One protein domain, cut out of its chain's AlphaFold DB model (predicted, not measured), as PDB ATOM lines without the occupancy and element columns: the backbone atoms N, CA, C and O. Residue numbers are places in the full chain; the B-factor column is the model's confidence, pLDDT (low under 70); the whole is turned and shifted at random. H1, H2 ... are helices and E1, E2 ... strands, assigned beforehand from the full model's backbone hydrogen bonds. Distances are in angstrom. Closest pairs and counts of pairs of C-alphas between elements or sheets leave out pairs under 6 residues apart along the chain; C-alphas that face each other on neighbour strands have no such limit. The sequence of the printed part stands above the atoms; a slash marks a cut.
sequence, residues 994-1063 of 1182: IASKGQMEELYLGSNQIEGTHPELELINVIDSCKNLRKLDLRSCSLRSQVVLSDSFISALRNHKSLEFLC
ATOM      1  N   ILE A 994     -25.087 -26.768  12.104       95.56
ATOM      2  CA  ILE A 994     -24.597 -27.280  13.396       95.56
ATOM      3  C   ILE A 994     -25.027 -26.362  14.553       95.56
ATOM      4  O   ILE A 994     -25.565 -26.843  15.554       95.56
ATOM      5  N   ALA A 995     -24.847 -25.046  14.400       95.00
ATOM      6  CA  ALA A 995     -25.253 -24.048  15.388       95.00
ATOM      7  C   ALA A 995     -26.765 -24.106  15.649       95.00
ATOM      8  O   ALA A 995     -27.184 -24.132  16.805       95.00
ATOM      9  N   SER A 996     -27.579 -24.234  14.591       93.62
ATOM     10  CA  SER A 996     -29.044 -24.299  14.694       93.62
ATOM     11  C   SER A 996     -29.559 -25.475  15.539       93.62
ATOM     12  O   SER A 996     -30.642 -25.391  16.118       93.62
ATOM     13  N   LYS A 997     -28.776 -26.560  15.644       90.69
ATOM     14  CA  LYS A 997     -29.087 -27.739  16.465       90.69
ATOM     15  C   LYS A 997     -28.640 -27.634  17.916       90.69
ATOM     16  O   LYS A 997     -29.312 -28.179  18.785       90.69
ATOM     17  N   GLY A 998     -27.475 -27.047  18.186       90.38
ATOM     18  CA  GLY A 998     -26.909 -26.943  19.540       90.38
ATOM     19  C   GLY A 998     -26.542 -28.269  20.247       90.38
ATOM     20  O   GLY A 998     -25.984 -28.231  21.341       90.38
ATOM     21  N   GLN A 999     -26.817 -29.436  19.650       90.81
ATOM     22  CA  GLN A 999     -26.695 -30.750  20.308       90.81
ATOM     23  C   GLN A 999     -25.281 -31.365  20.279       90.81
ATOM     24  O   GLN A 999     -25.045 -32.362  20.954       90.81
ATOM     25  N   MET A1000     -24.344 -30.808  19.501       95.69
ATOM     26  CA  MET A1000     -23.018 -31.407  19.291       95.69
ATOM     27  C   MET A1000     -22.135 -31.374  20.546       95.69
ATOM     28  O   MET A1000     -22.050 -30.363  21.239       95.69
ATOM     29  N   GLU A1001     -21.417 -32.473  20.772       96.19
ATOM     30  CA  GLU A1001     -20.458 -32.684  21.858       96.19
ATOM     31  C   GLU A1001     -19.001 -32.728  21.383       96.19
ATOM     32  O   GLU A1001     -18.106 -32.264  22.088       96.19
ATOM     33  N   GLU A1002     -18.722 -33.301  20.210       97.62
ATOM     34  CA  GLU A1002     -17.369 -33.338  19.644       97.62
ATOM     35  C   GLU A1002     -17.401 -32.995  18.154       97.62
ATOM     36  O   GLU A1002     -18.028 -33.702  17.363       97.62
ATOM     37  N   LEU A1003     -16.696 -31.930  17.768       97.81
ATOM     38  CA  LEU A1003     -16.660 -31.433  16.395       97.81
ATOM     39  C   LEU A1003     -15.218 -31.333  15.883       97.81
ATOM     40  O   LEU A1003     -14.388 -30.605  16.433       97.81
ATOM     41  N   TYR A1004     -14.931 -32.047  14.795       97.44
ATOM     42  CA  TYR A1004     -13.613 -32.078  14.163       97.44
ATOM     43  C   TYR A1004     -13.711 -31.598  12.708       97.44
ATOM     44  O   TYR A1004     -14.230 -32.311  11.852       97.44
ATOM     45  N   LEU A1005     -13.183 -30.403  12.429       96.50
ATOM     46  CA  LEU A1005     -13.231 -29.740  11.112       96.50
ATOM     47  C   LEU A1005     -11.842 -29.537  10.486       96.50
ATOM     48  O   LEU A1005     -11.719 -28.877   9.455       96.50
ATOM     49  N   GLY A1006     -10.798 -30.092  11.104       93.75
ATOM     50  CA  GLY A1006      -9.411 -29.844  10.718       93.75
ATOM     51  C   GLY A1006      -9.105 -30.066   9.231       93.75
ATOM     52  O   GLY A1006      -9.661 -30.958   8.599       93.75
ATOM     53  N   SER A1007      -8.205 -29.257   8.677       92.06
ATOM     54  CA  SER A1007      -7.823 -29.207   7.257       92.06
ATOM     55  C   SER A1007      -8.935 -28.782   6.283       92.06
ATOM     56  O   SER A1007      -8.715 -28.796   5.075       92.06
ATOM     57  N   ASN A1008     -10.107 -28.347   6.763       93.19
ATOM     58  CA  ASN A1008     -11.023 -27.545   5.949       93.19
ATOM     59  C   ASN A1008     -10.749 -26.063   6.200       93.19
ATOM     60  O   ASN A1008     -10.714 -25.643   7.353       93.19
ATOM     61  N   GLN A1009     -10.616 -25.269   5.138       91.62
ATOM     62  CA  GLN A1009     -10.567 -23.813   5.235       91.62
ATOM     63  C   GLN A1009     -11.870 -23.283   5.858       91.62
ATOM     64  O   GLN A1009     -12.963 -23.579   5.371       91.62
ATOM     65  N   ILE A1010     -11.730 -22.499   6.925       91.38
ATOM     66  CA  ILE A1010     -12.781 -21.719   7.587       91.38
ATOM     67  C   ILE A1010     -12.341 -20.247   7.526       91.38
ATOM     68  O   ILE A1010     -12.201 -19.575   8.542       91.38
ATOM     69  N   GLU A1011     -12.028 -19.773   6.319       86.69
ATOM     70  CA  GLU A1011     -11.590 -18.400   6.069       86.69
ATOM     71  C   GLU A1011     -12.735 -17.577   5.464       86.69
ATOM     72  O   GLU A1011     -13.455 -18.037   4.577       86.69
ATOM     73  N   GLY A1012     -12.891 -16.338   5.935       87.31
ATOM     74  CA  GLY A1012     -13.882 -15.392   5.432       87.31
ATOM     75  C   GLY A1012     -15.038 -15.150   6.399       87.31
ATOM     76  O   GLY A1012     -15.436 -16.005   7.188       87.31
ATOM     77  N   THR A1013     -15.612 -13.949   6.316       86.50
ATOM     78  CA  THR A1013     -16.476 -13.377   7.359       86.50
ATOM     79  C   THR A1013     -17.714 -14.217   7.693       86.50
ATOM     80  O   THR A1013     -18.127 -14.232   8.846       86.50
ATOM     81  N   HIS A1014     -18.303 -14.930   6.725       91.69
ATOM     82  CA  HIS A1014     -19.470 -15.786   6.973       91.69
ATOM     83  C   HIS A1014     -19.115 -17.097   7.704       91.69
ATOM     84  O   HIS A1014     -19.677 -17.311   8.777       91.69
ATOM     85  N   PRO A1015     -18.226 -17.984   7.204       92.88
ATOM     86  CA  PRO A1015     -17.872 -19.202   7.939       92.88
ATOM     87  C   PRO A1015     -17.210 -18.909   9.293       92.88
ATOM     88  O   PRO A1015     -17.448 -19.632  10.253       92.88
ATOM     89  N   GLU A1016     -16.442 -17.826   9.412       94.25
ATOM     90  CA  GLU A1016     -15.832 -17.424  10.685       94.25
ATOM     91  C   GLU A1016     -16.855 -16.918  11.718       94.25
ATOM     92  O   GLU A1016     -16.679 -17.164  12.911       94.25
ATOM     93  N   LEU A1017     -17.934 -16.252  11.289       94.62
ATOM     94  CA  LEU A1017     -19.028 -15.848  12.179       94.62
ATOM     95  C   LEU A1017     -19.888 -17.049  12.596       94.62
ATOM     96  O   LEU A1017     -20.202 -17.192  13.774       94.62
ATOM     97  N   GLU A1018     -20.192 -17.963  11.672       96.88
ATOM     98  CA  GLU A1018     -20.935 -19.183  12.014       96.88
ATOM     99  C   GLU A1018     -20.133 -20.129  12.920       96.88
ATOM    100  O   GLU A1018     -20.716 -20.824  13.747       96.88
ATOM    101  N   LEU A1019     -18.796 -20.113  12.859       97.06
ATOM    102  CA  LEU A1019     -17.956 -20.816  13.832       97.06
ATOM    103  C   LEU A1019     -18.147 -20.272  15.260       97.06
ATOM    104  O   LEU A1019     -18.153 -21.053  16.211       97.06
ATOM    105  N   ILE A1020     -18.328 -18.958  15.421       96.75
ATOM    106  CA  ILE A1020     -18.646 -18.350  16.723       96.75
ATOM    107  C   ILE A1020     -20.062 -18.762  17.149       96.75
ATOM    108  O   ILE A1020     -20.238 -19.215  18.279       96.75
ATOM    109  N   ASN A1021     -21.037 -18.731  16.232       96.38
ATOM    110  CA  ASN A1021     -22.404 -19.195  16.502       96.38
ATOM    111  C   ASN A1021     -22.445 -20.669  16.947       96.38
ATOM    112  O   ASN A1021     -23.232 -21.008  17.830       96.38
ATOM    113  N   VAL A1022     -21.597 -21.544  16.385       97.31
ATOM    114  CA  VAL A1022     -21.443 -22.939  16.838       97.31
ATOM    115  C   VAL A1022     -20.955 -22.998  18.285       97.31
ATOM    116  O   VAL A1022     -21.516 -23.757  19.069       97.31
ATOM    117  N   ILE A1023     -19.961 -22.189  18.663       96.56
ATOM    118  CA  ILE A1023     -19.454 -22.138  20.044       96.56
ATOM    119  C   ILE A1023     -20.553 -21.625  20.995       96.56
ATOM    120  O   ILE A1023     -20.835 -22.273  21.995       96.56
ATOM    121  N   ASP A1024     -21.241 -20.524  20.687       94.94
ATOM    122  CA  ASP A1024     -22.301 -19.997  21.568       94.94
ATOM    123  C   ASP A1024     -23.549 -20.910  21.657       94.94
ATOM    124  O   ASP A1024     -24.228 -20.955  22.691       94.94
ATOM    125  N   SER A1025     -23.870 -21.653  20.589       95.56
ATOM    126  CA  SER A1025     -25.105 -22.453  20.500       95.56
ATOM    127  C   SER A1025     -24.938 -23.901  20.963       95.56
ATOM    128  O   SER A1025     -25.851 -24.449  21.591       95.56
ATOM    129  N   CYS A1026     -23.794 -24.538  20.693       96.06
ATOM    130  CA  CYS A1026     -23.540 -25.939  21.035       96.06
ATOM    131  C   CYS A1026     -23.124 -26.107  22.502       96.06
ATOM    132  O   CYS A1026     -22.016 -26.527  22.811       96.06
ATOM    133  N   LYS A1027     -24.047 -25.836  23.429       93.25
ATOM    134  CA  LYS A1027     -23.820 -25.812  24.892       93.25
ATOM    135  C   LYS A1027     -23.226 -27.099  25.489       93.25
ATOM    136  O   LYS A1027     -22.713 -27.052  26.608       93.25
ATOM    137  N   ASN A1028     -23.266 -28.217  24.765       94.50
ATOM    138  CA  ASN A1028     -22.690 -29.505  25.162       94.50
ATOM    139  C   ASN A1028     -21.316 -29.798  24.519       94.50
ATOM    140  O   ASN A1028     -20.747 -30.854  24.783       94.50
ATOM    141  N   LEU A1029     -20.768 -28.894  23.698       97.00
ATOM    142  CA  LEU A1029     -19.530 -29.083  22.936       97.00
ATOM    143  C   LEU A1029     -18.313 -29.199  23.865       97.00
ATOM    144  O   LEU A1029     -17.779 -28.206  24.350       97.00
ATOM    145  N   ARG A1030     -17.854 -30.434  24.080       96.50
ATOM    146  CA  ARG A1030     -16.692 -30.811  24.896       96.50
ATOM    147  C   ARG A1030     -15.370 -30.679  24.149       96.50
ATOM    148  O   ARG A1030     -14.351 -30.372  24.775       96.50
ATOM    149  N   LYS A1031     -15.363 -30.904  22.830       97.25
ATOM    150  CA  LYS A1031     -14.154 -30.816  21.992       97.25
ATOM    151  C   LYS A1031     -14.401 -30.099  20.670       97.25
ATOM    152  O   LYS A1031     -15.332 -30.447  19.947       97.25
ATOM    153  N   LEU A1032     -13.483 -29.200  20.315       98.00
ATOM    154  CA  LEU A1032     -13.461 -28.497  19.035       98.00
ATOM    155  C   LEU A1032     -12.056 -28.556  18.408       98.00
ATOM    156  O   LEU A1032     -11.087 -28.036  18.968       98.00
ATOM    157  N   ASP A1033     -11.927 -29.208  17.248       97.50
ATOM    158  CA  ASP A1033     -10.646 -29.397  16.550       97.50
ATOM    159  C   ASP A1033     -10.630 -28.720  15.178       97.50
ATOM    160  O   ASP A1033     -11.177 -29.226  14.194       97.50
ATOM    161  N   LEU A1034      -9.955 -27.573  15.146       96.75
ATOM    162  CA  LEU A1034      -9.833 -26.638  14.032       96.75
ATOM    163  C   LEU A1034      -8.384 -26.613  13.512       96.75
ATOM    164  O   LEU A1034      -7.866 -25.565  13.122       96.75
ATOM    165  N   ARG A1035      -7.667 -27.747  13.581       94.69
ATOM    166  CA  ARG A1035      -6.280 -27.838  13.091       94.69
ATOM    167  C   ARG A1035      -6.201 -27.511  11.592       94.69
ATOM    168  O   ARG A1035      -6.975 -28.052  10.823       94.69
ATOM    169  N   SER A1036      -5.249 -26.689  11.157       93.94
ATOM    170  CA  SER A1036      -5.018 -26.357   9.737       93.94
ATOM    171  C   SER A1036      -6.233 -25.753   9.003       93.94
ATOM    172  O   SER A1036      -6.406 -25.985   7.810       93.94
ATOM    173  N   CYS A1037      -7.080 -24.990   9.698       95.00
ATOM    174  CA  CYS A1037      -8.313 -24.409   9.150       95.00
ATOM    175  C   CYS A1037      -8.159 -23.013   8.511       95.00
ATOM    176  O   CYS A1037      -9.158 -22.415   8.124       95.00
ATOM    177  N   SER A1038      -6.938 -22.477   8.396       92.69
ATOM    178  CA  SER A1038      -6.657 -21.112   7.900       92.69
ATOM    179  C   SER A1038      -7.411 -19.985   8.636       92.69
ATOM    180  O   SER A1038      -7.672 -18.935   8.058       92.69
ATOM    181  N   LEU A1039      -7.751 -20.180   9.916       93.44
ATOM    182  CA  LEU A1039      -8.469 -19.178  10.715       93.44
ATOM    183  C   LEU A1039      -7.696 -17.856  10.792       93.44
ATOM    184  O   LEU A1039      -6.527 -17.841  11.189       93.44
ATOM    185  N   ARG A1040      -8.353 -16.733  10.480       93.00
ATOM    186  CA  ARG A1040      -7.690 -15.423  10.473       93.00
ATOM    187  C   ARG A1040      -7.459 -14.893  11.887       93.00
ATOM    188  O   ARG A1040      -8.336 -14.937  12.755       93.00
ATOM    189  N   SER A1041      -6.286 -14.299  12.108       91.00
ATOM    190  CA  SER A1041      -5.875 -13.752  13.408       91.00
ATOM    191  C   SER A1041      -6.849 -12.727  14.002       91.00
ATOM    192  O   SER A1041      -6.990 -12.645  15.220       91.00
ATOM    193  N   GLN A1042      -7.537 -11.961  13.155       91.75
ATOM    194  CA  GLN A1042      -8.533 -10.965  13.552       91.75
ATOM    195  C   GLN A1042      -9.759 -11.601  14.224       91.75
ATOM    196  O   GLN A1042     -10.320 -11.012  15.143       91.75
ATOM    197  N   VAL A1043     -10.157 -12.804  13.799       92.56
ATOM    198  CA  VAL A1043     -11.313 -13.525  14.355       92.56
ATOM    199  C   VAL A1043     -10.934 -14.204  15.661       92.56
ATOM    200  O   VAL A1043     -11.645 -14.052  16.650       92.56
ATOM    201  N   VAL A1044      -9.770 -14.856  15.710       92.38
ATOM    202  CA  VAL A1044      -9.253 -15.480  16.940       92.38
ATOM    203  C   VAL A1044      -9.012 -14.451  18.060       92.38
ATOM    204  O   VAL A1044      -9.103 -14.798  19.234       92.38
ATOM    205  N   LEU A1045      -8.768 -13.178  17.723       92.00
ATOM    206  CA  LEU A1045      -8.677 -12.069  18.689       92.00
ATOM    207  C   LEU A1045      -9.953 -11.232  18.844       92.00
ATOM    208  O   LEU A1045      -9.934 -10.259  19.608       92.00
ATOM    209  N   SER A1046     -11.038 -11.584  18.154       94.38
ATOM    210  CA  SER A1046     -12.310 -10.870  18.272       94.38
ATOM    211  C   SER A1046     -12.923 -11.074  19.658       94.38
ATOM    212  O   SER A1046     -12.865 -12.160  20.239       94.38
ATOM    213  N   ASP A1047     -13.531 -10.019  20.197       92.38
ATOM    214  CA  ASP A1047     -14.144 -10.084  21.526       92.38
ATOM    215  C   ASP A1047     -15.391 -10.983  21.538       92.38
ATOM    216  O   ASP A1047     -15.739 -11.511  22.591       92.38
ATOM    217  N   SER A1048     -16.007 -11.240  20.377       94.88
ATOM    218  CA  SER A1048     -17.059 -12.248  20.195       94.88
ATOM    219  C   SER A1048     -16.519 -13.673  20.335       94.88
ATOM    220  O   SER A1048     -16.978 -14.384  21.221       94.88
ATOM    221  N   PHE A1049     -15.498 -14.079  19.567       95.00
ATOM    222  CA  PHE A1049     -14.882 -15.415  19.686       95.00
ATOM    223  C   PHE A1049     -14.368 -15.684  21.111       95.00
ATOM    224  O   PHE A1049     -14.563 -16.762  21.670       95.00
ATOM    225  N   ILE A1050     -13.754 -14.676  21.732       92.81
ATOM    226  CA  ILE A1050     -13.197 -14.784  23.084       92.81
ATOM    227  C   ILE A1050     -14.295 -14.810  24.155       92.81
ATOM    228  O   ILE A1050     -14.148 -15.525  25.146       92.81
ATOM    229  N   SER A1051     -15.410 -14.098  23.961       91.75
ATOM    230  CA  SER A1051     -16.577 -14.200  24.852       91.75
ATOM    231  C   SER A1051     -17.293 -15.542  24.701       91.75
ATOM    232  O   SER A1051     -17.610 -16.157  25.716       91.75
ATOM    233  N   ALA A1052     -17.476 -16.031  23.473       93.75
ATOM    234  CA  ALA A1052     -18.092 -17.324  23.188       93.75
ATOM    235  C   ALA A1052     -17.319 -18.466  23.858       93.75
ATOM    236  O   ALA A1052     -17.901 -19.273  24.580       93.75
ATOM    237  N   LEU A1053     -15.983 -18.467  23.734       93.19
ATOM    238  CA  LEU A1053     -15.132 -19.369  24.509       93.19
ATOM    239  C   LEU A1053     -15.344 -19.175  26.017       93.19
ATOM    240  O   LEU A1053     -15.656 -20.145  26.706       93.19
ATOM    241  N   ARG A1054     -15.169 -17.953  26.550       88.94
ATOM    242  CA  ARG A1054     -15.244 -17.659  28.003       88.94
ATOM    243  C   ARG A1054     -16.550 -18.124  28.648       88.94
ATOM    244  O   ARG A1054     -16.525 -18.623  29.771       88.94
ATOM    245  N   ASN A1055     -17.665 -17.982  27.938       89.81
ATOM    246  CA  ASN A1055     -18.999 -18.347  28.405       89.81
ATOM    247  C   ASN A1055     -19.289 -19.861  28.295       89.81
ATOM    248  O   ASN A1055     -20.295 -20.333  28.838       89.81
ATOM    249  N   HIS A1056     -18.437 -20.635  27.611       92.44
ATOM    250  CA  HIS A1056     -18.695 -22.037  27.296       92.44
ATOM    251  C   HIS A1056     -18.501 -22.960  28.505       92.44
ATOM    252  O   HIS A1056     -17.385 -23.270  28.926       92.44
ATOM    253  N   LYS A1057     -19.610 -23.471  29.047       90.75
ATOM    254  CA  LYS A1057     -19.606 -24.253  30.297       90.75
ATOM    255  C   LYS A1057     -19.013 -25.660  30.171       90.75
ATOM    256  O   LYS A1057     -18.607 -26.225  31.182       90.75
ATOM    257  N   SER A1058     -18.950 -26.218  28.965       93.94
ATOM    258  CA  SER A1058     -18.585 -27.623  28.714       93.94
ATOM    259  C   SER A1058     -17.337 -27.833  27.848       93.94
ATOM    260  O   SER A1058     -16.900 -28.974  27.726       93.94
ATOM    261  N   LEU A1059     -16.740 -26.781  27.265       95.31
ATOM    262  CA  LEU A1059     -15.659 -26.938  26.282       95.31
ATOM    263  C   LEU A1059     -14.344 -27.219  26.993       95.31
ATOM    264  O   LEU A1059     -13.757 -26.327  27.596       95.31
ATOM    265  N   GLU A1060     -13.879 -28.463  26.909       94.88
ATOM    266  CA  GLU A1060     -12.688 -28.930  27.618       94.88
ATOM    267  C   GLU A1060     -11.438 -28.944  26.736       94.88
ATOM    268  O   GLU A1060     -10.329 -28.808  27.253       94.88
ATOM    269  N   PHE A1061     -11.606 -29.096  25.419       95.44
ATOM    270  CA  PHE A1061     -10.521 -29.210  24.445       95.44
ATOM    271  C   PHE A1061     -10.741 -28.284  23.245       95.44
ATOM    272  O   PHE A1061     -11.733 -28.416  22.527       95.44
ATOM    273  N   LEU A1062      -9.765 -27.416  22.975       96.38
ATOM    274  CA  LEU A1062      -9.709 -26.576  21.779       96.38
ATOM    275  C   LEU A1062      -8.373 -26.787  21.062       96.38
ATOM    276  O   LEU A1062      -7.302 -26.639  21.654       96.38
ATOM    277  N   CYS A1063      -8.422 -27.098  19.769       96.06
ATOM    278  CA  CYS A1063      -7.234 -27.251  18.935       96.06
ATOM    279  C   CYS A1063      -7.242 -26.247  17.777       96.06
ATOM    280  O   CYS A1063      -8.033 -26.354  16.848       96.06
TER     281      CYS A1063
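What this domain is: This is residues 994 to 1063 of the 1182 residues of the protein "uncharacterized protein LOC115215002 isoform X2" of Octopus vulgaris (UniProt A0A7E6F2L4). What shape does the chain make? It winds in stacked turns, a short compact solenoid: the small strands E1, E2 and E3 stand side by side along one side of the coil, and helices H2 and H4 run side by side along another. H1 packs on H2, and the short H3 sits on the way from E2 to H4. What are its parts? The 70 printed residues, with four named helices and three named strands in the order H1 E1 H2 E2 H3 H4 E3, are of mixed class, and the sheet, in the order E1 E2 E3, is parallel. How large is it? It is compact and rounded, with a radius of gyration of the C-alphas of 11.0 A and spans of 25 by 24 by 21 A.

How they stand to each other: What does the first helix meet? H1, residues 994 to 997, touches H2, residues 1013 to 1025, with the C-alphas of Ala 995 and Val 1022 closest at 4.2 A. How do the strands pair? E1, residues 1002 to 1004, is parallel to E2, residues 1031 to 1033, at 2 degrees, with N 1003 and O 1031 3.0 A apart, within hydrogen-bond range. E2 is parallel to E3, residues 1061 to 1063, at 5 degrees, with N 1063 and O 1032 2.9 A apart, within hydrogen-bond range. How do the other helices stand? H4, residues 1047 to 1055, touches residues 1020 to 1024 of H2 at a shallow tilt of 19 degrees, the same way; the closest C-alphas, of Asp 1024 and Ala 1052, are 5.2 A apart. H3, residues 1041 to 1044, is close to H2 but not clearly touching, with the C-alphas of Glu 1016 and Val 1043 closest at 7.0 A. Are there repeated units, and are the helix backbones complete? E1, H2, E2 and E2, H3 H4, E3 are strand-helix-strand units, two parallel neighbour strands with helices between them, each with a right-handed crossover. Every O i to N i+4 pair is within hydrogen-bond range in H2 and H4, while H1 and H3 are too short for such a pair.

Where its parts are: Where does the printed part begin? H1 begins at C-alpha 994, at (-24.597, -27.280, 13.396). Where is the longest helix? H2 runs 18.2 A from C-alpha 1013 at (-16.476, -13.377, 7.359) to C-alpha 1025, and H4 is 11.8 A long. Where does the last strand end? E3, 6.7 A long, ends at C-alpha 1063, at (-7.234, -27.251, 18.935); E1 is 6.8 A and E2 6.6 A long.

The domain as a whole: How far does it reach? The two C-alphas farthest apart, of Gln 999 and Ser 1041, are 27.7 A from each other. Is it continuous? The printed part has no cut, and no link is long. How sure is the model? The mean pLDDT of the printed part is 93.9, and no printed residue is under 70.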